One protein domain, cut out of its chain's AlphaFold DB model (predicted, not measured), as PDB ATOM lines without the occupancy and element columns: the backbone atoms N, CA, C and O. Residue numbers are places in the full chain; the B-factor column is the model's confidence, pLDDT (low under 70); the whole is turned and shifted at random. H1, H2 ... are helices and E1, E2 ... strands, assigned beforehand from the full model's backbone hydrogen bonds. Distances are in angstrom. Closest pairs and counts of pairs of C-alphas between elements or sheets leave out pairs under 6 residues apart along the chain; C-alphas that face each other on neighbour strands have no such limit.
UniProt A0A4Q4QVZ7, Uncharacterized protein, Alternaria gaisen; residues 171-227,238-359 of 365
ATOM      1  N   ILE A 171     215.992 174.658 164.269       52.00
ATOM      2  CA  ILE A 171     215.918 174.420 165.713       52.00
ATOM      3  C   ILE A 171     214.699 173.549 165.987       52.00
ATOM      4  O   ILE A 171     213.560 173.908 165.676       52.00
ATOM      5  N   LEU A 172     214.951 172.384 166.576       43.62
ATOM      6  CA  LEU A 172     213.906 171.457 166.976       43.62
ATOM      7  C   LEU A 172     213.492 171.691 168.412       43.62
ATOM      8  O   LEU A 172     214.331 171.832 169.294       43.62
ATOM      9  N   PHE A 173     212.181 171.689 168.638       48.66
ATOM     10  CA  PHE A 173     211.600 171.859 169.958       48.66
ATOM     11  C   PHE A 173     210.836 170.582 170.300       48.66
ATOM     12  O   PHE A 173     209.759 170.302 169.774       48.66
ATOM     13  N   GLY A 174     211.436 169.761 171.160       36.88
ATOM     14  CA  GLY A 174     210.777 168.588 171.729       36.88
ATOM     15  C   GLY A 174     209.834 168.965 172.879       36.88
ATOM     16  O   GLY A 174     209.973 170.039 173.470       36.88
ATOM     17  N   PRO A 175     208.857 168.112 173.228       36.94
ATOM     18  CA  PRO A 175     208.094 168.291 174.453       36.94
ATOM     19  C   PRO A 175     208.958 167.984 175.685       36.94
ATOM     20  O   PRO A 175     209.654 166.973 175.725       36.94
ATOM     21  N   THR A 176     208.848 168.825 176.713       37.38
ATOM     22  CA  THR A 176     209.230 168.507 178.102       37.38
ATOM     23  C   THR A 176     208.081 168.710 179.097       37.38
ATOM     24  O   THR A 176     208.256 168.550 180.300       37.38
ATOM     25  N   VAL A 177     206.876 169.012 178.601       33.34
ATOM     26  CA  VAL A 177     205.650 169.056 179.407       33.34
ATOM     27  C   VAL A 177     204.927 167.722 179.243       33.34
ATOM     28  O   VAL A 177     204.856 167.214 178.122       33.34
ATOM     29  N   ALA A 178     204.420 167.164 180.348       31.59
ATOM     30  CA  ALA A 178     203.696 165.895 180.365       31.59
ATOM     31  C   ALA A 178     202.611 165.841 179.275       31.59
ATOM     32  O   ALA A 178     201.945 166.838 178.990       31.59
ATOM     33  N   GLU A 179     202.446 164.647 178.706       36.06
ATOM     34  CA  GLU A 179     201.658 164.231 177.531       36.06
ATOM     35  C   GLU A 179     200.170 164.661 177.516       36.06
ATOM     36  O   GLU A 179     199.440 164.371 176.573       36.06
ATOM     37  N   HIS A 180     199.702 165.404 178.518       28.09
ATOM     38  CA  HIS A 180     198.300 165.749 178.741       28.09
ATOM     39  C   HIS A 180     197.801 167.012 178.020       28.09
ATOM     40  O   HIS A 180     196.594 167.199 177.930       28.09
ATOM     41  N   LEU A 181     198.670 167.865 177.463       29.86
ATOM     42  CA  LEU A 181     198.235 169.115 176.799       29.86
ATOM     43  C   LEU A 181     198.068 169.016 175.272       29.86
ATOM     44  O   LEU A 181     197.603 169.964 174.642       29.86
ATOM     45  N   LEU A 182     198.401 167.866 174.683       32.22
ATOM     46  CA  LEU A 182     198.056 167.493 173.303       32.22
ATOM     47  C   LEU A 182     197.425 166.093 173.239       32.22
ATOM     48  O   LEU A 182     197.403 165.474 172.178       32.22
ATOM     49  N   TYR A 183     196.878 165.591 174.352       30.39
ATOM     50  CA  TYR A 183     195.977 164.447 174.280       30.39
ATOM     51  C   TYR A 183     194.629 164.952 173.761       30.39
ATOM     52  O   TYR A 183     193.749 165.348 174.524       30.39
ATOM     53  N   VAL A 184     194.479 164.998 172.435       32.44
ATOM     54  CA  VAL A 184     193.143 164.977 171.842       32.44
ATOM     55  C   VAL A 184     192.595 163.603 172.187       32.44
ATOM     56  O   VAL A 184     193.011 162.612 171.593       32.44
ATOM     57  N   ASP A 185     191.725 163.550 173.193       28.88
ATOM     58  CA  ASP A 185     191.030 162.328 173.571       28.88
ATOM     59  C   ASP A 185     190.492 161.640 172.297       28.88
ATOM     60  O   ASP A 185     189.787 162.291 171.516       28.88
ATOM     61  N   PRO A 186     190.849 160.366 172.021       34.91
ATOM     62  CA  PRO A 186     190.307 159.590 170.918       34.91
ATOM     63  C   PRO A 186     188.819 159.219 171.085       34.91
ATOM     64  O   PRO A 186     188.225 158.565 170.228       34.91
ATOM     65  N   THR A 187     188.181 159.611 172.187       33.28
ATOM     66  CA  THR A 187     186.819 159.185 172.533       33.28
ATOM     67  C   THR A 187     185.678 159.811 171.704       33.28
ATOM     68  O   THR A 187     184.719 159.086 171.438       33.28
ATOM     69  N   PRO A 188     185.719 161.058 171.180       35.34
ATOM     70  CA  PRO A 188     184.681 161.552 170.268       35.34
ATOM     71  C   PRO A 188     184.807 161.013 168.827       35.34
ATOM     72  O   PRO A 188     184.154 161.527 167.916       35.34
ATOM     73  N   TRP A 189     185.649 160.007 168.574       42.53
ATOM     74  CA  TRP A 189     185.976 159.559 167.224       42.53
ATOM     75  C   TRP A 189     184.882 158.606 166.753       42.53
ATOM     76  O   TRP A 189     184.484 157.678 167.458       42.53
ATOM     77  N   HIS A 190     184.358 158.859 165.553       42.50
ATOM     78  CA  HIS A 190     183.269 158.071 164.988       42.50
ATOM     79  C   HIS A 190     183.669 156.579 164.926       42.50
ATOM     80  O   HIS A 190     184.786 156.280 164.489       42.50
ATOM     81  N   PRO A 191     182.787 155.629 165.299       45.94
ATOM     82  CA  PRO A 191     183.096 154.194 165.289       45.94
ATOM     83  C   PRO A 191     183.637 153.685 163.946       45.94
ATOM     84  O   PRO A 191     184.437 152.755 163.914       45.94
ATOM     85  N   GLU A 192     183.242 154.313 162.837       43.88
ATOM     86  CA  GLU A 192     183.717 153.953 161.495       43.88
ATOM     87  C   GLU A 192     185.134 154.449 161.191       43.88
ATOM     88  O   GLU A 192     185.855 153.763 160.477       43.88
ATOM     89  N   PHE A 193     185.580 155.570 161.772       39.09
ATOM     90  CA  PHE A 193     186.985 155.983 161.674       39.09
ATOM     91  C   PHE A 193     187.868 155.010 162.459       39.09
ATOM     92  O   PHE A 193     188.909 154.577 161.976       39.09
ATOM     93  N   ARG A 194     187.391 154.565 163.629       45.94
ATOM     94  CA  ARG A 194     188.053 153.520 164.419       45.94
ATOM     95  C   ARG A 194     188.164 152.206 163.645       45.94
ATOM     96  O   ARG A 194     189.210 151.584 163.699       45.94
ATOM     97  N   ARG A 195     187.129 151.811 162.892       46.81
ATOM     98  CA  ARG A 195     187.171 150.627 162.009       46.81
ATOM     99  C   ARG A 195     188.094 150.825 160.805       46.81
ATOM    100  O   ARG A 195     188.928 149.971 160.550       46.81
ATOM    101  N   SER A 196     188.014 151.971 160.126       43.62
ATOM    102  CA  SER A 196     188.881 152.293 158.985       43.62
ATOM    103  C   SER A 196     190.364 152.383 159.359       43.62
ATOM    104  O   SER A 196     191.206 152.151 158.493       43.62
ATOM    105  N   CYS A 197     190.689 152.760 160.598       39.88
ATOM    106  CA  CYS A 197     192.053 152.720 161.125       39.88
ATOM    107  C   CYS A 197     192.420 151.326 161.648       39.88
ATOM    108  O   CYS A 197     193.514 150.874 161.355       39.88
ATOM    109  N   ALA A 198     191.511 150.608 162.315       47.25
ATOM    110  CA  ALA A 198     191.764 149.251 162.814       47.25
ATOM    111  C   ALA A 198     192.018 148.222 161.697       47.25
ATOM    112  O   ALA A 198     192.765 147.266 161.898       47.25
ATOM    113  N   ASP A 199     191.434 148.415 160.511       46.66
ATOM    114  CA  ASP A 199     191.729 147.581 159.340       46.66
ATOM    115  C   ASP A 199     193.080 147.933 158.687       46.66
ATOM    116  O   ASP A 199     193.647 147.101 157.982       46.66
ATOM    117  N   LYS A 200     193.618 149.134 158.951       40.72
ATOM    118  CA  LYS A 200     194.939 149.601 158.486       40.72
ATOM    119  C   LYS A 200     196.056 149.421 159.521       40.72
ATOM    120  O   LYS A 200     197.209 149.358 159.129       40.72
ATOM    121  N   ASP A 201     195.721 149.240 160.799       41.44
ATOM    122  CA  ASP A 201     196.642 148.892 161.901       41.44
ATOM    123  C   ASP A 201     197.274 147.493 161.757       41.44
ATOM    124  O   ASP A 201     198.133 147.108 162.545       41.44
ATOM    125  N   LYS A 202     196.845 146.703 160.766       44.31
ATOM    126  CA  LYS A 202     197.463 145.411 160.428       44.31
ATOM    127  C   LYS A 202     198.667 145.549 159.491       44.31
ATOM    128  O   LYS A 202     199.342 144.553 159.249       44.31
ATOM    129  N   ASP A 203     198.904 146.745 158.955       42.31
ATOM    130  CA  ASP A 203     200.070 147.074 158.141       42.31
ATOM    131  C   ASP A 203     201.200 147.579 159.069       42.31
ATOM    132  O   ASP A 203     201.030 148.616 159.718       42.31
ATOM    133  N   PRO A 204     202.329 146.855 159.194       45.97
ATOM    134  CA  PRO A 204     203.410 147.188 160.125       45.97
ATOM    135  C   PRO A 204     204.139 148.506 159.802       45.97
ATOM    136  O   PRO A 204     204.810 149.047 160.681       45.97
ATOM    137  N   ASP A 205     203.955 149.074 158.604       43.19
ATOM    138  CA  ASP A 205     204.445 150.417 158.260       43.19
ATOM    139  C   ASP A 205     203.494 151.540 158.725       43.19
ATOM    140  O   ASP A 205     203.827 152.731 158.672       43.19
ATOM    141  N   TYR A 206     202.307 151.198 159.232       35.50
ATOM    142  CA  TYR A 206     201.309 152.156 159.704       35.50
ATOM    143  C   TYR A 206     201.567 152.539 161.171       35.50
ATOM    144  O   TYR A 206     200.828 152.198 162.091       35.50
ATOM    145  N   THR A 207     202.655 153.275 161.419       33.97
ATOM    146  CA  THR A 207     202.962 153.813 162.755       33.97
ATOM    147  C   THR A 207     201.839 154.753 163.208       33.97
ATOM    148  O   THR A 207     201.475 155.676 162.478       33.97
ATOM    149  N   ALA A 208     201.311 154.564 164.425       31.64
ATOM    150  CA  ALA A 208     200.303 155.441 165.022       31.64
ATOM    151  C   ALA A 208     200.671 156.927 164.828       31.64
ATOM    152  O   ALA A 208     201.619 157.434 165.439       31.64
ATOM    153  N   PHE A 209     199.896 157.606 163.970       36.22
ATOM    154  CA  PHE A 209     200.215 158.866 163.272       36.22
ATOM    155  C   PHE A 209     200.590 160.070 164.150       36.22
ATOM    156  O   PHE A 209     200.993 161.107 163.625       36.22
ATOM    157  N   PHE A 210     200.454 159.964 165.472       37.56
ATOM    158  CA  PHE A 210     200.559 161.092 166.397       37.56
ATOM    159  C   PHE A 210     201.511 160.865 167.578       37.56
ATOM    160  O   PHE A 210     201.579 161.705 168.472       37.56
ATOM    161  N   THR A 211     202.259 159.759 167.630       32.66
ATOM    162  CA  THR A 211     202.941 159.381 168.885       32.66
ATOM    163  C   THR A 211     204.211 160.178 169.210       32.66
ATOM    164  O   THR A 211     204.639 160.158 170.360       32.66
ATOM    165  N   LYS A 212     204.774 160.969 168.280       49.12
ATOM    166  CA  LYS A 212     205.824 161.970 168.577       49.12
ATOM    167  C   LYS A 212     205.755 163.172 167.633       49.12
ATOM    168  O   LYS A 212     206.630 163.358 166.791       49.12
ATOM    169  N   ASP A 213     204.751 164.029 167.798       53.53
ATOM    170  CA  ASP A 213     204.694 165.307 167.080       53.53
ATOM    171  C   ASP A 213     205.725 166.299 167.635       53.53
ATOM    172  O   ASP A 213     205.428 167.185 168.438       53.53
ATOM    173  N   LYS A 214     206.979 166.150 167.198       66.19
ATOM    174  CA  LYS A 214     207.978 167.206 167.340       66.19
ATOM    175  C   LYS A 214     207.633 168.315 166.351       66.19
ATOM    176  O   LYS A 214     207.627 168.105 165.138       66.19
ATOM    177  N   VAL A 215     207.333 169.494 166.881       64.12
ATOM    178  CA  VAL A 215     207.192 170.710 166.080       64.12
ATOM    179  C   VAL A 215     208.540 171.417 166.095       64.12
ATOM    180  O   VAL A 215     208.979 171.936 167.119       64.12
ATOM    181  N   GLY A 216     209.216 171.399 164.956       71.69
ATOM    182  CA  GLY A 216     210.403 172.195 164.696       71.69
ATOM    183  C   GLY A 216     210.067 173.616 164.263       71.69
ATOM    184  O   GLY A 216     208.946 173.942 163.857       71.69
ATOM    185  N   PHE A 217     211.075 174.474 164.318       69.50
ATOM    186  CA  PHE A 217     210.999 175.832 163.808       69.50
ATOM    187  C   PHE A 217     212.172 176.097 162.884       69.50
ATOM    188  O   PHE A 217     213.318 175.744 163.176       69.50
ATOM    189  N   TYR A 218     211.865 176.747 161.767       71.12
ATOM    190  CA  TYR A 218     212.889 177.260 160.887       71.12
ATOM    191  C   TYR A 218     213.335 178.615 161.423       71.12
ATOM    192  O   TYR A 218     212.533 179.544 161.531       71.12
ATOM    193  N   VAL A 219     214.616 178.721 161.750       68.06
ATOM    194  CA  VAL A 219     215.283 179.945 162.182       68.06
ATOM    195  C   VAL A 219     216.258 180.350 161.083       68.06
ATOM    196  O   VAL A 219     217.336 179.774 160.972       68.06
ATOM    197  N   PRO A 220     215.901 181.327 160.240       62.47
ATOM    198  CA  PRO A 220     216.780 181.824 159.194       62.47
ATOM    199  C   PRO A 220     218.154 182.185 159.759       62.47
ATOM    200  O   PRO A 220     218.253 182.738 160.857       62.47
ATOM    201  N   LYS A 221     219.222 181.900 159.007       63.78
ATOM    202  CA  LYS A 221     220.605 182.191 159.427       63.78
ATOM    203  C   LYS A 221     220.790 183.650 159.835       63.78
ATOM    204  O   LYS A 221     221.563 183.956 160.733       63.78
ATOM    205  N   GLU A 222     220.045 184.550 159.208       61.84
ATOM    206  CA  GLU A 222     220.092 185.985 159.459       61.84
ATOM    207  C   GLU A 222     219.545 186.364 160.842       61.84
ATOM    208  O   GLU A 222     219.852 187.460 161.310       61.84
ATOM    209  N   MET A 223     218.741 185.485 161.461       59.41
ATOM    210  CA  MET A 223     218.263 185.581 162.848       59.41
ATOM    211  C   MET A 223     219.220 184.914 163.845       59.41
ATOM    212  O   MET A 223     219.163 185.229 165.028       59.41
ATOM    213  N   LEU A 224     220.085 184.004 163.379       60.00
ATOM    214  CA  LEU A 224     221.118 183.364 164.200       60.00
ATOM    215  C   LEU A 224     222.402 184.191 164.287       60.00
ATOM    216  O   LEU A 224     223.153 184.023 165.229       60.00
ATOM    217  N   SER A 225     222.664 185.063 163.313       54.91
ATOM    218  CA  SER A 225     223.887 185.861 163.275       54.91
ATOM    219  C   SER A 225     223.702 187.184 164.020       54.91
ATOM    220  O   SER A 225     223.219 188.169 163.445       54.91
ATOM    221  N   THR A 226     224.115 187.236 165.290       48.66
ATOM    222  CA  THR A 226     224.282 188.498 166.023       48.66
ATOM    223  C   THR A 226     225.734 188.975 165.998       48.66
ATOM    224  O   THR A 226     226.365 189.141 167.022       48.66
ATOM    225  N   LYS A 227     226.235 189.301 164.799       53.72
ATOM    226  CA  LYS A 227     227.519 189.990 164.547       53.72
ATOM    227  C   LYS A 227     228.809 189.268 164.966       53.72
ATOM    228  O   LYS A 227     229.143 189.112 166.129       53.72
ATOM    229  N   VAL A 238     217.303 180.590 172.597       76.81
ATOM    230  CA  VAL A 238     216.227 179.788 173.191       76.81
ATOM    231  C   VAL A 238     214.889 180.481 172.938       76.81
ATOM    232  O   VAL A 238     214.723 181.665 173.238       76.81
ATOM    233  N   MET A 239     213.919 179.750 172.385       76.81
ATOM    234  CA  MET A 239     212.566 180.278 172.204       76.81
ATOM    235  C   MET A 239     211.919 180.537 173.571       76.81
ATOM    236  O   MET A 239     211.905 179.631 174.407       76.81
ATOM    237  N   PRO A 240     211.324 181.721 173.799       84.19
ATOM    238  CA  PRO A 240     210.560 181.968 175.014       84.19
ATOM    239  C   PRO A 240     209.435 180.938 175.184       84.19
ATOM    240  O   PRO A 240     208.681 180.678 174.242       84.19
ATOM    241  N   LEU A 241     209.288 180.384 176.394       81.75
ATOM    242  CA  LEU A 241     208.262 179.379 176.705       81.75
ATOM    243  C   LEU A 241     206.857 179.860 176.314       81.75
ATOM    244  O   LEU A 241     206.114 179.116 175.676       81.75
ATOM    245  N   GLU A 242     206.533 181.117 176.621       83.69
ATOM    246  CA  GLU A 242     205.242 181.734 176.294       83.69
ATOM    247  C   GLU A 242     204.940 181.677 174.790       83.69
ATOM    248  O   GLU A 242     203.872 181.227 174.378       83.69
ATOM    249  N   LEU A 243     205.924 182.026 173.954       81.88
ATOM    250  CA  LEU A 243     205.790 181.964 172.502       81.88
ATOM    251  C   LEU A 243     205.567 180.523 172.014       81.88
ATOM    252  O   LEU A 243     204.766 180.287 171.109       81.88
ATOM    253  N   SER A 244     206.231 179.540 172.626       82.44
ATOM    254  CA  SER A 244     206.050 178.130 172.259       82.44
ATOM    255  C   SER A 244     204.628 177.628 172.547       82.44
ATOM    256  O   SER A 244     204.035 176.929 171.719       82.44
ATOM    257  N   VAL A 245     204.044 178.023 173.684       84.25
ATOM    258  CA  VAL A 245     202.665 177.681 174.076       84.25
ATOM    259  C   VAL A 245     201.675 178.316 173.108       84.25
ATOM    260  O   VAL A 245     200.780 177.649 172.586       84.25
ATOM    261  N   GLN A 246     201.888 179.593 172.821       86.31
ATOM    262  CA  GLN A 246     201.145 180.384 171.857       86.31
ATOM    263  C   GLN A 246     201.111 179.729 170.468       86.31
ATOM    264  O   GLN A 246     200.039 179.520 169.894       86.31
ATOM    265  N   ILE A 247     202.262 179.308 169.949       85.50
ATOM    266  CA  ILE A 247     202.327 178.655 168.639       85.50
ATOM    267  C   ILE A 247     201.603 177.308 168.651       85.50
ATOM    268  O   ILE A 247     200.862 177.017 167.714       85.50
ATOM    269  N   ARG A 248     201.734 176.502 169.711       84.88
ATOM    270  CA  ARG A 248     200.994 175.231 169.827       84.88
ATOM    271  C   ARG A 248     199.481 175.446 169.825       84.88
ATOM    272  O   ARG A 248     198.775 174.739 169.107       84.88
ATOM    273  N   ARG A 249     198.984 176.450 170.558       87.06
ATOM    274  CA  ARG A 249     197.560 176.835 170.526       87.06
ATOM    275  C   ARG A 249     197.124 177.216 169.114       87.06
ATOM    276  O   ARG A 249     196.101 176.729 168.636       87.06
ATOM    277  N   LYS A 250     197.932 178.018 168.418       89.19
ATOM    278  CA  LYS A 250     197.651 178.441 167.044       89.19
ATOM    279  C   LYS A 250     197.674 177.272 166.052       89.19
ATOM    280  O   LYS A 250     196.823 177.234 165.174       89.19
ATOM    281  N   ILE A 251     198.555 176.279 166.217       88.81
ATOM    282  CA  ILE A 251     198.531 175.035 165.421       88.81
ATOM    283  C   ILE A 251     197.207 174.295 165.627       88.81
ATOM    284  O   ILE A 251     196.585 173.873 164.652       88.81
ATOM    285  N   GLY A 252     196.759 174.168 166.879       87.50
ATOM    286  CA  GLY A 252     195.466 173.567 167.203       87.50
ATOM    287  C   GLY A 252     194.311 174.277 166.493       87.50
ATOM    288  O   GLY A 252     193.508 173.632 165.819       87.50
ATOM    289  N   ALA A 253     194.281 175.609 166.571       88.38
ATOM    290  CA  ALA A 253     193.272 176.435 165.912       88.38
ATOM    291  C   ALA A 253     193.330 176.345 164.374       88.38
ATOM    292  O   ALA A 253     192.297 176.210 163.719       88.38
ATOM    293  N   ASP A 254     194.524 176.376 163.778       88.00
ATOM    294  CA  ASP A 254     194.681 176.408 162.322       88.00
ATOM    295  C   ASP A 254     194.536 175.023 161.659       88.00
ATOM    296  O   ASP A 254     194.118 174.922 160.503       88.00
ATOM    297  N   PHE A 255     194.871 173.929 162.337       86.12
ATOM    298  CA  PHE A 255     194.982 172.625 161.664       86.12
ATOM    299  C   PHE A 255     194.174 171.510 162.305       86.12
ATOM    300  O   PHE A 255     193.816 170.556 161.619       86.12
ATOM    301  N   VAL A 256     193.846 171.635 163.587       83.62
ATOM    302  CA  VAL A 256     193.209 170.556 164.356       83.62
ATOM    303  C   VAL A 256     191.754 170.898 164.698       83.62
ATOM    304  O   VAL A 256     191.028 170.093 165.276       83.62
ATOM    305  N   GLN A 257     191.266 172.072 164.284       84.81
ATOM    306  CA  GLN A 257     189.891 172.471 164.546       84.81
ATOM    307  C   GLN A 257     188.907 171.708 163.641       84.81
ATOM    308  O   GLN A 257     188.677 172.059 162.481       84.81
ATOM    309  N   GLY A 258     188.305 170.658 164.202       85.12
ATOM    310  CA  GLY A 258     187.245 169.862 163.585       85.12
ATOM    311  C   GLY A 258     187.740 168.671 162.759       85.12
ATOM    312  O   GLY A 258     188.841 168.660 162.215       85.12
ATOM    313  N   TRP A 259     186.876 167.662 162.625       84.19
ATOM    314  CA  TRP A 259     187.229 166.366 162.029       84.19
ATOM    315  C   TRP A 259     187.757 166.464 160.589       84.19
ATOM    316  O   TRP A 259     188.721 165.793 160.242       84.19
ATOM    317  N   LYS A 260     187.186 167.354 159.762       84.31
ATOM    318  CA  LYS A 260     187.637 167.557 158.372       84.31
ATOM    319  C   LYS A 260     189.056 168.111 158.293       84.31
ATOM    320  O   LYS A 260     189.738 167.882 157.302       84.31
ATOM    321  N   SER A 261     189.469 168.895 159.284       81.94
ATOM    322  CA  SER A 261     190.819 169.459 159.335       81.94
ATOM    323  C   SER A 261     191.822 168.366 159.701       81.94
ATOM    324  O   SER A 261     192.852 168.250 159.044       81.94
ATOM    325  N   ILE A 262     191.453 167.495 160.648       81.38
ATOM    326  CA  ILE A 262     192.239 166.324 161.067       81.38
ATOM    327  C   ILE A 262     192.414 165.321 159.918       81.38
ATOM    328  O   ILE A 262     193.533 164.898 159.642       81.38
ATOM    329  N   GLU A 263     191.338 164.972 159.209       84.62
ATOM    330  CA  GLU A 263     191.400 164.053 158.061       84.62
ATOM    331  C   GLU A 263     192.367 164.574 156.988       84.62
ATOM    332  O   GLU A 263     193.297 163.882 156.582       84.62
ATOM    333  N   ARG A 264     192.229 165.849 156.606       81.25
ATOM    334  CA  ARG A 264     193.105 166.468 155.599       81.25
ATOM    335  C   ARG A 264     194.546 166.609 156.064       81.25
ATOM    336  O   ARG A 264     195.461 166.611 155.241       81.25
ATOM    337  N   TYR A 265     194.750 166.787 157.363       80.69
ATOM    338  CA  TYR A 265     196.075 166.785 157.956       80.69
ATOM    339  C   TYR A 265     196.747 165.418 157.779       80.69
ATOM    340  O   TYR A 265     197.887 165.357 157.321       80.69
ATOM    341  N   GLY A 266     196.013 164.332 158.045       81.94
ATOM    342  CA  GLY A 266     196.455 162.963 157.773       81.94
ATOM    343  C   GLY A 266     196.759 162.727 156.292       81.94
ATOM    344  O   GLY A 266     197.848 162.261 155.958       81.94
ATOM    345  N   ASP A 267     195.858 163.144 155.396       82.19
ATOM    346  CA  ASP A 267     196.057 163.038 153.943       82.19
ATOM    347  C   ASP A 267     197.335 163.739 153.477       82.19
ATOM    348  O   ASP A 267     198.026 163.244 152.589       82.19
ATOM    349  N   MET A 268     197.670 164.892 154.062       76.88
ATOM    350  CA  MET A 268     198.897 165.605 153.714       76.88
ATOM    351  C   MET A 268     200.138 164.829 154.153       76.88
ATOM    352  O   MET A 268     201.084 164.727 153.375       76.88
ATOM    353  N   ILE A 269     200.143 164.294 155.377       76.25
ATOM    354  CA  ILE A 269     201.266 163.493 155.883       76.25
ATOM    355  C   ILE A 269     201.506 162.310 154.941       76.25
ATOM    356  O   ILE A 269     202.632 162.104 154.492       76.25
ATOM    357  N   LEU A 270     200.438 161.610 154.551       80.94
ATOM    358  CA  LEU A 270     200.492 160.518 153.577       80.94
ATOM    359  C   LEU A 270     200.970 160.990 152.195       80.94
ATOM    360  O   LEU A 270     201.805 160.345 151.560       80.94
ATOM    361  N   PHE A 271     200.461 162.127 151.719       79.56
ATOM    362  CA  PHE A 271     200.834 162.692 150.428       79.56
ATOM    363  C   PHE A 271     202.312 163.093 150.386       79.56
ATOM    364  O   PHE A 271     202.987 162.812 149.401       79.56
ATOM    365  N   GLN A 272     202.839 163.720 151.436       73.12
ATOM    366  CA  GLN A 272     204.238 164.153 151.500       73.12
ATOM    367  C   GLN A 272     205.205 163.006 151.775       73.12
ATOM    368  O   GLN A 272     206.316 163.035 151.246       73.12
ATOM    369  N   ALA A 273     204.775 161.980 152.518       71.00
ATOM    370  CA  ALA A 273     205.524 160.736 152.648       71.00
ATOM    371  C   ALA A 273     205.738 160.066 151.281       71.00
ATOM    372  O   ALA A 273     206.782 159.476 151.053       71.00
ATOM    373  N   ARG A 274     204.790 160.203 150.345       74.38
ATOM    374  CA  ARG A 274     204.906 159.633 148.991       74.38
ATOM    375  C   ARG A 274     205.587 160.562 147.982       74.38
ATOM    376  O   ARG A 274     206.289 160.089 147.099       74.38
ATOM    377  N   ASN A 275     205.406 161.878 148.099       69.31
ATOM    378  CA  ASN A 275     205.872 162.870 147.112       69.31
ATOM    379  C   ASN A 275     207.126 163.626 147.582       69.31
ATOM    380  O   ASN A 275     207.188 164.856 147.552       69.31
ATOM    381  N   PHE A 276     208.103 162.867 148.070       52.94
ATOM    382  CA  PHE A 276     209.273 163.330 148.807       52.94
ATOM    383  C   PHE A 276     209.950 164.624 148.303       52.94
ATOM    384  O   PHE A 276     210.226 164.806 147.122       52.94
ATOM    385  N   GLY A 277     210.381 165.453 149.263       56.12
ATOM    386  CA  GLY A 277     211.627 166.224 149.141       56.12
ATOM    387  C   GLY A 277     211.513 167.721 148.872       56.12
ATOM    388  O   GLY A 277     212.522 168.411 148.978       56.12
ATOM    389  N   THR A 278     210.330 168.266 148.583       61.44
ATOM    390  CA  THR A 278     210.221 169.714 148.355       61.44
ATOM    391  C   THR A 278     209.545 170.410 149.532       61.44
ATOM    392  O   THR A 278     208.355 170.228 149.788       61.44
ATOM    393  N   SER A 279     210.279 171.311 150.197       63.25
ATOM    394  CA  SER A 279     209.787 172.304 151.176       63.25
ATOM    395  C   SER A 279     208.774 173.302 150.577       63.25
ATOM    396  O   SER A 279     208.496 174.373 151.122       63.25
ATOM    397  N   SER A 280     208.214 172.970 149.414       76.81
ATOM    398  CA  SER A 280     207.469 173.859 148.549       76.81
ATOM    399  C   SER A 280     205.976 173.934 148.904       76.81
ATOM    400  O   SER A 280     205.349 174.934 148.546       76.81
ATOM    401  N   HIS A 281     205.435 172.983 149.679       86.56
ATOM    402  CA  HIS A 281     204.002 172.863 150.002       86.56
ATOM    403  C   HIS A 281     203.669 173.375 151.428       86.56
ATOM    404  O   HIS A 281     204.144 172.797 152.405       86.56
ATOM    405  N   CYS A 282     202.850 174.439 151.565       90.94
ATOM    406  CA  CYS A 282     202.257 174.869 152.856       90.94
ATOM    407  C   CYS A 282     201.084 173.945 153.221       90.94
ATOM    408  O   CYS A 282     200.200 173.698 152.396       90.94
ATOM    409  N   LEU A 283     201.021 173.511 154.481       88.88
ATOM    410  CA  LEU A 283     199.922 172.706 155.017       88.88
ATOM    411  C   LEU A 283     198.568 173.412 154.854       88.88
ATOM    412  O   LEU A 283     197.583 172.765 154.505       88.88
ATOM    413  N   SER A 284     198.494 174.733 155.044       90.56
ATOM    414  CA  SER A 284     197.235 175.474 154.851       90.56
ATOM    415  C   SER A 284     196.792 175.489 153.384       90.56
ATOM    416  O   SER A 284     195.603 175.359 153.109       90.56
ATOM    417  N   ASP A 285     197.721 175.589 152.428       89.38
ATOM    418  CA  ASP A 285     197.395 175.517 150.993       89.38
ATOM    419  C   ASP A 285     196.834 174.136 150.623       89.38
ATOM    420  O   ASP A 285     195.848 174.030 149.888       89.38
ATOM    421  N   PHE A 286     197.431 173.076 151.171       86.56
ATOM    422  CA  PHE A 286     196.978 171.710 150.936       86.56
ATOM    423  C   PHE A 286     195.610 171.451 151.582       86.56
ATOM    424  O   PHE A 286     194.677 170.998 150.923       86.56
ATOM    425  N   THR A 287     195.452 171.786 152.863       85.81
ATOM    426  CA  THR A 287     194.243 171.459 153.638       85.81
ATOM    427  C   THR A 287     193.059 172.380 153.343       85.81
ATOM    428  O   THR A 287     191.913 171.921 153.354       85.81
ATOM    429  N   ILE A 288     193.289 173.666 153.063       88.00
ATOM    430  CA  ILE A 288     192.210 174.628 152.791       88.00
ATOM    431  C   ILE A 288     191.947 174.740 151.295       88.00
ATOM    432  O   ILE A 288     190.819 174.513 150.858       88.00
ATOM    433  N   ARG A 289     192.968 175.083 150.500       87.31
ATOM    434  CA  ARG A 289     192.792 175.341 149.060       87.31
ATOM    435  C   ARG A 289     192.798 174.073 148.217       87.31
ATOM    436  O   ARG A 289     192.463 174.148 147.040       87.31
ATOM    437  N   ARG A 290     193.181 172.925 148.794       86.56
ATOM    438  CA  ARG A 290     193.320 171.642 148.082       86.56
ATOM    439  C   ARG A 290     194.293 171.729 146.908       86.56
ATOM    440  O   ARG A 290     194.171 170.999 145.924       86.56
ATOM    441  N   LYS A 291     195.267 172.637 147.002       86.69
ATOM    442  CA  LYS A 291     196.291 172.804 145.977       86.69
ATOM    443  C   LYS A 291     197.341 171.711 146.172       86.69
ATOM    444  O   LYS A 291     197.975 171.644 147.218       86.69
ATOM    445  N   ARG A 292     197.528 170.867 145.154       83.25
ATOM    446  CA  ARG A 292     198.548 169.799 145.147       83.25
ATOM    447  C   ARG A 292     199.929 170.256 144.672       83.25
ATOM    448  O   ARG A 292     200.847 169.456 144.657       83.25
ATOM    449  N   GLY A 293     200.044 171.506 144.228       85.50
ATOM    450  CA  GLY A 293     201.294 172.087 143.748       85.50
ATOM    451  C   GLY A 293     201.968 172.993 144.780       85.50
ATOM    452  O   GLY A 293     201.385 173.278 145.830       85.50
ATOM    453  N   PRO A 294     203.158 173.523 144.450       87.62
ATOM    454  CA  PRO A 294     203.907 174.402 145.334       87.62
ATOM    455  C   PRO A 294     203.114 175.669 145.682       87.62
ATOM    456  O   PRO A 294     202.365 176.228 144.864       87.62
ATOM    457  N   SER A 295     203.296 176.144 146.911       90.81
ATOM    458  CA  SER A 295     202.700 177.393 147.384       90.81
ATOM    459  C   SER A 295     203.307 178.612 146.685       90.81
ATOM    460  O   SER A 295     204.501 178.635 146.383       90.81
ATOM    461  N   THR A 296     202.491 179.639 146.434       93.25
ATOM    462  CA  THR A 296     202.967 180.902 145.848       93.25
ATOM    463  C   THR A 296     203.750 181.714 146.878       93.25
ATOM    464  O   THR A 296     203.495 181.621 148.080       93.25
ATOM    465  N   ARG A 297     204.762 182.443 146.406       92.81
ATOM    466  CA  ARG A 297     205.773 183.122 147.230       92.81
ATOM    467  C   ARG A 297     206.119 184.498 146.661       92.81
ATOM    468  O   ARG A 297     207.282 184.887 146.591       92.81
ATOM    469  N   VAL A 298     205.109 185.221 146.194       91.94
ATOM    470  CA  VAL A 298     205.276 186.573 145.653       91.94
ATOM    471  C   VAL A 298     205.740 187.519 146.758       91.94
ATOM    472  O   VAL A 298     206.710 188.253 146.569       91.94
ATOM    473  N   HIS A 299     205.136 187.428 147.947       87.50
ATOM    474  CA  HIS A 299     205.507 188.250 149.095       87.50
ATOM    475  C   HIS A 299     206.912 187.989 149.595       87.50
ATOM    476  O   HIS A 299     207.428 188.849 150.291       87.50
ATOM    477  N   SER A 300     207.522 186.850 149.265       85.88
ATOM    478  CA  SER A 300     208.887 186.510 149.658       85.88
ATOM    479  C   SER A 300     209.895 186.545 148.520       85.88
ATOM    480  O   SER A 300     211.021 186.093 148.697       85.88
ATOM    481  N   GLN A 301     209.512 187.077 147.354       91.38
ATOM    482  CA  GLN A 301     210.371 187.123 146.166       91.38
ATOM    483  C   GLN A 301     210.919 185.735 145.778       91.38
ATOM    484  O   GLN A 301     212.039 185.602 145.296       91.38
ATOM    485  N   GLY A 302     210.123 184.686 146.001       89.31
ATOM    486  CA  GLY A 302     210.508 183.303 145.726       89.31
ATOM    487  C   GLY A 302     211.294 182.608 146.839       89.31
ATOM    488  O   GLY A 302     211.603 181.428 146.678       89.31
ATOM    489  N   ASP A 303     211.572 183.263 147.974       87.69
ATOM    490  CA  ASP A 303     212.269 182.631 149.098       87.69
ATOM    491  C   ASP A 303     211.469 181.439 149.643       87.69
ATOM    492  O   ASP A 303     210.383 181.579 150.219       87.69
ATOM    493  N   MET A 304     212.021 180.240 149.457       87.69
ATOM    494  CA  MET A 304     211.425 178.995 149.927       87.69
ATOM    495  C   MET A 304     211.491 178.845 151.447       87.69
ATOM    496  O   MET A 304     210.759 178.021 151.991       87.69
ATOM    497  N   TRP A 305     212.297 179.645 152.136       87.44
ATOM    498  CA  TRP A 305     212.519 179.572 153.576       87.44
ATOM    499  C   TRP A 305     211.675 180.557 154.389       87.44
ATOM    500  O   TRP A 305     211.796 180.628 155.611       87.44
ATOM    501  N   SER A 306     210.733 181.236 153.739       90.44
ATOM    502  CA  SER A 306     209.703 182.041 154.389       90.44
ATOM    503  C   SER A 306     208.314 181.426 154.232       90.44
ATOM    504  O   SER A 306     208.100 180.489 153.456       90.44
ATOM    505  N   ALA A 307     207.336 182.007 154.916       93.31
ATOM    506  CA  ALA A 307     205.922 181.736 154.754       93.31
ATOM    507  C   ALA A 307     205.454 182.029 153.321       93.31
ATOM    508  O   ALA A 307     206.025 182.876 152.633       93.31
ATOM    509  N   CYS A 308     204.442 181.288 152.865       94.88
ATOM    510  CA  CYS A 308     203.846 181.501 151.547       94.88
ATOM    511  C   CYS A 308     202.744 182.564 151.595       94.88
ATOM    512  O   CYS A 308     202.214 182.846 152.672       94.88
ATOM    513  N   ASP A 309     202.362 183.079 150.426       94.88
ATOM    514  CA  ASP A 309     201.402 184.184 150.304       94.88
ATOM    515  C   ASP A 309     200.075 183.855 150.989       94.88
ATOM    516  O   ASP A 309     199.603 184.610 151.824       94.88
ATOM    517  N   PHE A 310     199.535 182.656 150.755       95.00
ATOM    518  CA  PHE A 310     198.271 182.250 151.366       95.00
ATOM    519  C   PHE A 310     198.320 182.248 152.896       95.00
ATOM    520  O   PHE A 310     197.387 182.706 153.555       95.00
ATOM    521  N   CYS A 311     199.403 181.711 153.460       94.75
ATOM    522  CA  CYS A 311     199.568 181.596 154.902       94.75
ATOM    523  C   CYS A 311     199.723 183.025 155.509       94.75
ATOM    524  O   CYS A 311     199.113 183.315 156.537       94.75
ATOM    525  N   ILE A 312     200.375 183.965 154.802       93.75
ATOM    526  CA  ILE A 312     200.451 185.403 155.150       93.75
ATOM    527  C   ILE A 312     199.075 186.088 155.076       93.75
ATOM    528  O   ILE A 312     198.623 186.651 156.074       93.75
ATOM    529  N   ASP A 313     198.391 186.003 153.933       92.62
ATOM    530  CA  ASP A 313     197.119 186.687 153.655       92.62
ATOM    531  C   ASP A 313     196.016 186.269 154.627       92.62
ATOM    532  O   ASP A 313     195.208 187.077 155.080       92.62
ATOM    533  N   THR A 314     196.001 184.984 154.982       92.12
ATOM    534  CA  THR A 314     195.013 184.420 155.909       92.12
ATOM    535  C   THR A 314     195.422 184.526 157.376       92.12
ATOM    536  O   THR A 314     194.648 184.122 158.244       92.12
ATOM    537  N   ARG A 315     196.611 185.071 157.676       90.94
ATOM    538  CA  ARG A 315     197.187 185.153 159.031       90.94
ATOM    539  C   ARG A 315     197.189 183.802 159.764       90.94
ATOM    540  O   ARG A 315     196.844 183.711 160.948       90.94
ATOM    541  N   ARG A 316     197.573 182.745 159.046       92.12
ATOM    542  CA  ARG A 316     197.672 181.368 159.557       92.12
ATOM    543  C   ARG A 316     199.105 180.894 159.552       92.12
ATOM    544  O   ARG A 316     199.845 181.199 158.620       92.12
ATOM    545  N   LEU A 317     199.471 180.064 160.521       92.31
ATOM    546  CA  LEU A 317     200.818 179.504 160.582       92.31
ATOM    547  C   LEU A 317     201.202 178.828 159.261       92.31
ATOM    548  O   LEU A 317     200.480 177.984 158.729       92.31
ATOM    549  N   CYS A 318     202.373 179.178 158.734       93.06
ATOM    550  CA  CYS A 318     202.924 178.492 157.575       93.06
ATOM    551  C   CYS A 318     203.672 177.237 158.036       93.06
ATOM    552  O   CYS A 318     204.878 177.281 158.271       93.06
ATOM    553  N   LEU A 319     202.954 176.124 158.195       91.56
ATOM    554  CA  LEU A 319     203.554 174.835 158.546       91.56
ATOM    555  C   LEU A 319     203.902 174.046 157.281       91.56
ATOM    556  O   LEU A 319     203.095 173.984 156.349       91.56
ATOM    557  N   ARG A 320     205.086 173.433 157.240       89.88
ATOM    558  CA  ARG A 320     205.496 172.512 156.167       89.88
ATOM    559  C   ARG A 320     206.215 171.315 156.757       89.88
ATOM    560  O   ARG A 320     206.816 171.429 157.820       89.88
ATOM    561  N   MET A 321     206.187 170.197 156.047       85.25
ATOM    562  CA  MET A 321     207.047 169.066 156.372       85.25
ATOM    563  C   MET A 321     208.372 169.223 155.636       85.25
ATOM    564  O   MET A 321     208.386 169.496 154.432       85.25
ATOM    565  N   ILE A 322     209.479 169.049 156.346       83.88
ATOM    566  CA  ILE A 322     210.814 168.995 155.755       83.88
ATOM    567  C   ILE A 322     211.480 167.676 156.121       83.88
ATOM    568  O   ILE A 322     211.204 167.115 157.177       83.88
ATOM    569  N   LYS A 323     212.364 167.181 155.254       81.94
ATOM    570  CA  LYS A 323     213.245 166.074 155.622       81.94
ATOM    571  C   LYS A 323     214.452 166.619 156.368       81.94
ATOM    572  O   LYS A 323     215.194 167.430 155.813       81.94
ATOM    573  N   VAL A 324     214.665 166.138 157.580       79.31
ATOM    574  CA  VAL A 324     215.882 166.349 158.354       79.31
ATOM    575  C   VAL A 324     216.700 165.065 158.296       79.31
ATOM    576  O   VAL A 324     216.179 163.958 158.420       79.31
ATOM    577  N   ASN A 325     217.990 165.208 157.996       79.19
ATOM    578  CA  ASN A 325     218.941 164.097 157.874       79.19
ATOM    579  C   ASN A 325     218.548 163.038 156.841       79.19
ATOM    580  O   ASN A 325     218.858 161.871 157.027       79.19
ATOM    581  N   HIS A 326     217.837 163.423 155.778       76.75
ATOM    582  CA  HIS A 326     217.350 162.540 154.704       76.75
ATOM    583  C   HIS A 326     216.384 161.412 155.121       76.75
ATOM    584  O   HIS A 326     215.729 160.842 154.245       76.75
ATOM    585  N   HIS A 327     216.226 161.150 156.417       75.19
ATOM    586  CA  HIS A 327     215.479 160.016 156.955       75.19
ATOM    587  C   HIS A 327     214.253 160.437 157.763       75.19
ATOM    588  O   HIS A 327     213.219 159.778 157.679       75.19
ATOM    589  N   GLU A 328     214.319 161.547 158.498       80.94
ATOM    590  CA  GLU A 328     213.232 161.961 159.383       80.94
ATOM    591  C   GLU A 328     212.426 163.084 158.736       80.94
ATOM    592  O   GLU A 328     212.981 164.025 158.174       80.94
ATOM    593  N   THR A 329     211.099 162.981 158.776       78.81
ATOM    594  CA  THR A 329     210.220 164.056 158.306       78.81
ATOM    595  C   THR A 329     209.715 164.837 159.506       78.81
ATOM    596  O   THR A 329     209.074 164.274 160.389       78.81
ATOM    597  N   GLU A 330     209.970 166.140 159.522       84.88
ATOM    598  CA  GLU A 330     209.656 167.007 160.652       84.88
ATOM    599  C   GLU A 330     208.723 168.150 160.255       84.88
ATOM    600  O   GLU A 330     208.800 168.703 159.155       84.88
ATOM    601  N   LYS A 331     207.836 168.512 161.187       86.12
ATOM    602  CA  LYS A 331     206.875 169.612 161.052       86.12
ATOM    603  C   LYS A 331     207.575 170.905 161.402       86.12
ATOM    604  O   LYS A 331     207.965 171.078 162.550       86.12
ATOM    605  N   VAL A 332     207.703 171.816 160.449       88.25
ATOM    606  CA  VAL A 332     208.449 173.054 160.651       88.25
ATOM    607  C   VAL A 332     207.591 174.271 160.364       88.25
ATOM    608  O   VAL A 332     206.943 174.371 159.318       88.25
ATOM    609  N   VAL A 333     207.578 175.202 161.317       90.44
ATOM    610  CA  VAL A 333     206.955 176.518 161.149       90.44
ATOM    611  C   VAL A 333     207.916 177.428 160.391       90.44
ATOM    612  O   VAL A 333     209.054 177.630 160.819       90.44
ATOM    613  N   PHE A 334     207.446 177.988 159.277       89.81
ATOM    614  CA  PHE A 334     208.204 178.918 158.448       89.81
ATOM    615  C   PHE A 334     207.908 180.369 158.858       89.81
ATOM    616  O   PHE A 334     206.738 180.747 158.998       89.81
ATOM    617  N   PRO A 335     208.944 181.202 159.034       89.56
ATOM    618  CA  PRO A 335     208.802 182.590 159.463       89.56
ATOM    619  C   PRO A 335     208.238 183.472 158.348       89.56
ATOM    620  O   PRO A 335     208.284 183.117 157.174       89.56
ATOM    621  N   LEU A 336     207.761 184.671 158.685       90.06
ATOM    622  CA  LEU A 336     207.387 185.673 157.680       90.06
ATOM    623  C   LEU A 336     208.554 186.034 156.743       90.06
ATOM    624  O   LEU A 336     209.700 185.838 157.121       90.06
ATOM    625  N   PRO A 337     208.323 186.581 155.543       88.06
ATOM    626  CA  PRO A 337     209.383 187.172 154.723       88.06
ATOM    627  C   PRO A 337     210.077 188.349 155.440       88.06
ATOM    628  O   PRO A 337     209.394 189.066 156.173       88.06
ATOM    629  N   PRO A 338     211.387 188.597 155.232       83.56
ATOM    630  CA  PRO A 338     212.131 189.678 155.899       83.56
ATOM    631  C   PRO A 338     211.491 191.071 155.796       83.56
ATOM    632  O   PRO A 338     211.502 191.836 156.746       83.56
ATOM    633  N   GLN A 339     210.868 191.388 154.667       84.81
ATOM    634  CA  GLN A 339     210.151 192.642 154.414       84.81
ATOM    635  C   GLN A 339     208.886 192.822 155.268       84.81
ATOM    636  O   GLN A 339     208.412 193.942 155.428       84.81
ATOM    637  N   LEU A 340     208.328 191.731 155.801       84.06
ATOM    638  CA  LEU A 340     207.177 191.746 156.712       84.06
ATOM    639  C   LEU A 340     207.598 191.566 158.177       84.06
ATOM    640  O   LEU A 340     206.758 191.598 159.077       84.06
ATOM    641  N   ARG A 341     208.895 191.365 158.421       82.31
ATOM    642  CA  ARG A 341     209.498 191.291 159.745       82.31
ATOM    643  C   ARG A 341     209.875 192.704 160.181       82.31
ATOM    644  O   ARG A 341     210.628 193.387 159.497       82.31
ATOM    645  N   VAL A 342     209.374 193.154 161.331       71.12
ATOM    646  CA  VAL A 342     209.716 194.480 161.900       71.12
ATOM    647  C   VAL A 342     211.117 194.454 162.565       71.12
ATOM    648  O   VAL A 342     211.491 195.369 163.292       71.12
ATOM    649  N   GLY A 343     211.917 193.414 162.304       63.56
ATOM    650  CA  GLY A 343     213.240 193.182 162.877       63.56
ATOM    651  C   GLY A 343     213.775 191.777 162.551       63.56
ATOM    652  O   GLY A 343     213.527 191.234 161.476       63.56
ATOM    653  N   LYS A 344     214.573 191.202 163.456       62.34
ATOM    654  CA  LYS A 344     215.172 189.859 163.320       62.34
ATOM    655  C   LYS A 344     214.865 188.934 164.506       62.34
ATOM    656  O   LYS A 344     215.563 187.939 164.688       62.34
ATOM    657  N   HIS A 345     213.878 189.242 165.347       68.00
ATOM    658  CA  HIS A 345     213.711 188.562 166.641       68.00
ATOM    659  C   HIS A 345     212.503 187.619 166.695       68.00
ATOM    660  O   HIS A 345     211.506 187.796 166.001       68.00
ATOM    661  N   TRP A 346     212.571 186.622 167.590       66.19
ATOM    662  CA  TRP A 346     211.478 185.678 167.877       66.19
ATOM    663  C   TRP A 346     210.139 186.361 168.183       66.19
ATOM    664  O   TRP A 346     209.085 185.808 167.882       66.19
ATOM    665  N   THR A 347     210.170 187.572 168.738       64.38
ATOM    666  CA  THR A 347     208.988 188.391 169.048       64.38
ATOM    667  C   THR A 347     208.122 188.695 167.820       64.38
ATOM    668  O   THR A 347     206.921 188.927 167.952       64.38
ATOM    669  N   GLU A 348     208.670 188.613 166.607       68.25
ATOM    670  CA  GLU A 348     207.923 188.802 165.357       68.25
ATOM    671  C   GLU A 348     207.097 187.584 164.945       68.25
ATOM    672  O   GLU A 348     206.133 187.730 164.194       68.25
ATOM    673  N   MET A 349     207.375 186.401 165.509       69.31
ATOM    674  CA  MET A 349     206.443 185.267 165.431       69.31
ATOM    675  C   MET A 349     205.101 185.603 166.090       69.31
ATOM    676  O   MET A 349     204.095 184.966 165.781       69.31
ATOM    677  N   GLY A 350     205.049 186.661 166.909       64.38
ATOM    678  CA  GLY A 350     203.811 187.264 167.385       64.38
ATOM    679  C   GLY A 350     202.869 187.718 166.263       64.38
ATOM    680  O   GLY A 350     201.690 187.893 166.533       64.38
ATOM    681  N   PHE A 351     203.316 187.869 165.008       78.44
ATOM    682  CA  PHE A 351     202.390 188.027 163.875       78.44
ATOM    683  C   PHE A 351     201.425 186.843 163.760       78.44
ATOM    684  O   PHE A 351     200.234 187.037 163.528       78.44
ATOM    685  N   TRP A 352     201.928 185.619 163.937       81.06
ATOM    686  CA  TRP A 352     201.111 184.414 163.821       81.06
ATOM    687  C   TRP A 352     200.176 184.227 165.007       81.06
ATOM    688  O   TRP A 352     199.097 183.653 164.845       81.06
ATOM    689  N   VAL A 353     200.603 184.679 166.188       80.31
ATOM    690  CA  VAL A 353     199.911 184.378 167.444       80.31
ATOM    691  C   VAL A 353     199.109 185.544 168.018       80.31
ATOM    692  O   VAL A 353     198.334 185.345 168.944       80.31
ATOM    693  N   ARG A 354     199.226 186.755 167.470       77.38
ATOM    694  CA  ARG A 354     198.315 187.835 167.856       77.38
ATOM    695  C   ARG A 354     196.890 187.443 167.486       77.38
ATOM    696  O   ARG A 354     196.551 187.325 166.304       77.38
ATOM    697  N   ASP A 355     196.070 187.225 168.508       62.59
ATOM    698  CA  ASP A 355     194.655 186.961 168.325       62.59
ATOM    699  C   ASP A 355     193.994 188.198 167.719       62.59
ATOM    700  O   ASP A 355     194.159 189.328 168.183       62.59
ATOM    701  N   MET A 356     193.208 187.979 166.662       54.66
ATOM    702  CA  MET A 356     192.467 189.038 165.965       54.66
ATOM    703  C   MET A 356     191.568 189.846 166.919       54.66
ATOM    704  O   MET A 356     191.244 190.995 166.619       54.66
ATOM    705  N   MET A 357     191.195 189.272 168.069       53.78
ATOM    706  CA  MET A 357     190.317 189.906 169.053       53.78
ATOM    707  C   MET A 357     190.935 191.131 169.735       53.78
ATOM    708  O   MET A 357     190.195 192.019 170.147       53.78
ATOM    709  N   GLU A 358     192.264 191.255 169.786       55.00
ATOM    710  CA  GLU A 358     192.899 192.470 170.322       55.00
ATOM    711  C   GLU A 358     192.834 193.656 169.345       55.00
ATOM    712  O   GLU A 358     192.928 194.808 169.764       55.00
ATOM    713  N   SER A 359     192.634 193.406 168.045       51.69
ATOM    714  CA  SER A 359     192.625 194.468 167.026       51.69
ATOM    715  C   SER A 359     191.274 195.163 166.847       51.69
ATOM    716  O   SER A 359     191.230 196.288 166.367       51.69
TER     717      SER A 359
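Overview. This is residues 171 to 227 and 238 to 359 of the 365 residues of an uncharacterized protein of Alternaria gaisen (UniProt A0A4Q4QVZ7). A small, strongly twisted four-stranded sheet, with the long hairpin E3 and E4 near the middle of the domain, has the two long helices H3 and H4 packed on it, joined to each other at a corner. Short helices H5 and H6 add to this body, H7 packs on H3, and a long excursion of the chain reaches far out to H1, giving the domain its length; residues 198 to 205 stick out. The printed part has 179 residues, with eight named helices and four named strands in the order E1 H1 E2 H2 H3 H4 H5 H6 E3 E4 H7 H8; the mixed sheet runs E1 E2 E4 E3. The class is mixed, helices and strands, with 87 residues, under half, in named elements. The whole is compact, with a radius of gyration of the C-alphas of 16.9 A, yet elongated in outline, spanning 54 by 33 by 33 A.

Arrangement. Start at the inner strand E4, residues 328 to 334. It forms an antiparallel hairpin with edge strand E3, residues 318 to 324, where N 324 and O 328 are 2.8 A apart. E4 is parallel to E2, residues 215 to 218, with N 216 and O 331 at 2.7 A. E2 is antiparallel to edge strand E1, residues 171 to 173, with N 217 and O 171 at 2.9 A. Next look at H3, residues 241 to 256, on the sheet and near E3. H4, residues 259 to 274, is over E4 and E3 at a height over the sheet of 11.0 A. H3 and H4 touch only at the corner, about perpendicular at 83 degrees; Val 256 and Ile 262 have the closest C-alphas, 5.4 A apart. H5, residues 283 to 287, touches H4, the closest C-alphas being those of Arg 264 and Thr 287, 5.5 A apart. H6, residues 309 to 313, touches H5, closest at C-alphas 284 and 311, 6.6 A; both helices only graze the sheet. H7, residues 346 to 353, touches H3 at a shallow tilt of 29 degrees, the same way, closest at C-alphas 246 and 353, 6.1 A. H1, residues 191 to 198, H2, residues 221 to 224, and H8, residues 356 to 359, touch no helix. In H1, H3, H4, H5 and H6 every O i to N i+4 pair is within hydrogen-bond range; H7 has 0 of 4, but 5 of 5 O i to N i+3 pairs, and H2 and H8 are too short for an i+4 pair.

Along the chain. Find C-alpha 171, where E1 begins, at (215.918, 174.420, 165.713). H3 runs 21.4 A from C-alpha 241 at (208.262, 179.379, 176.705), and H4 runs 23.0 A. E3 and E4 measure 17.8 A and 17.7 A. H8 ends at C-alpha 359, (192.625, 194.468, 167.026).

Size, cuts and confidence. The C-alphas of Pro 191 and Lys 227 are the two farthest apart, 57.1 A. Residues 228 to 237 are cut out, and C-alphas 227 and 238 are 17.5 A apart across the cut. The links E1 to H1, H1 to E2, H5 to H6 and E4 to H7 are long. The mean pLDDT of the printed part is 70.2; 73 residues are under 70, among them residues 171 to 215.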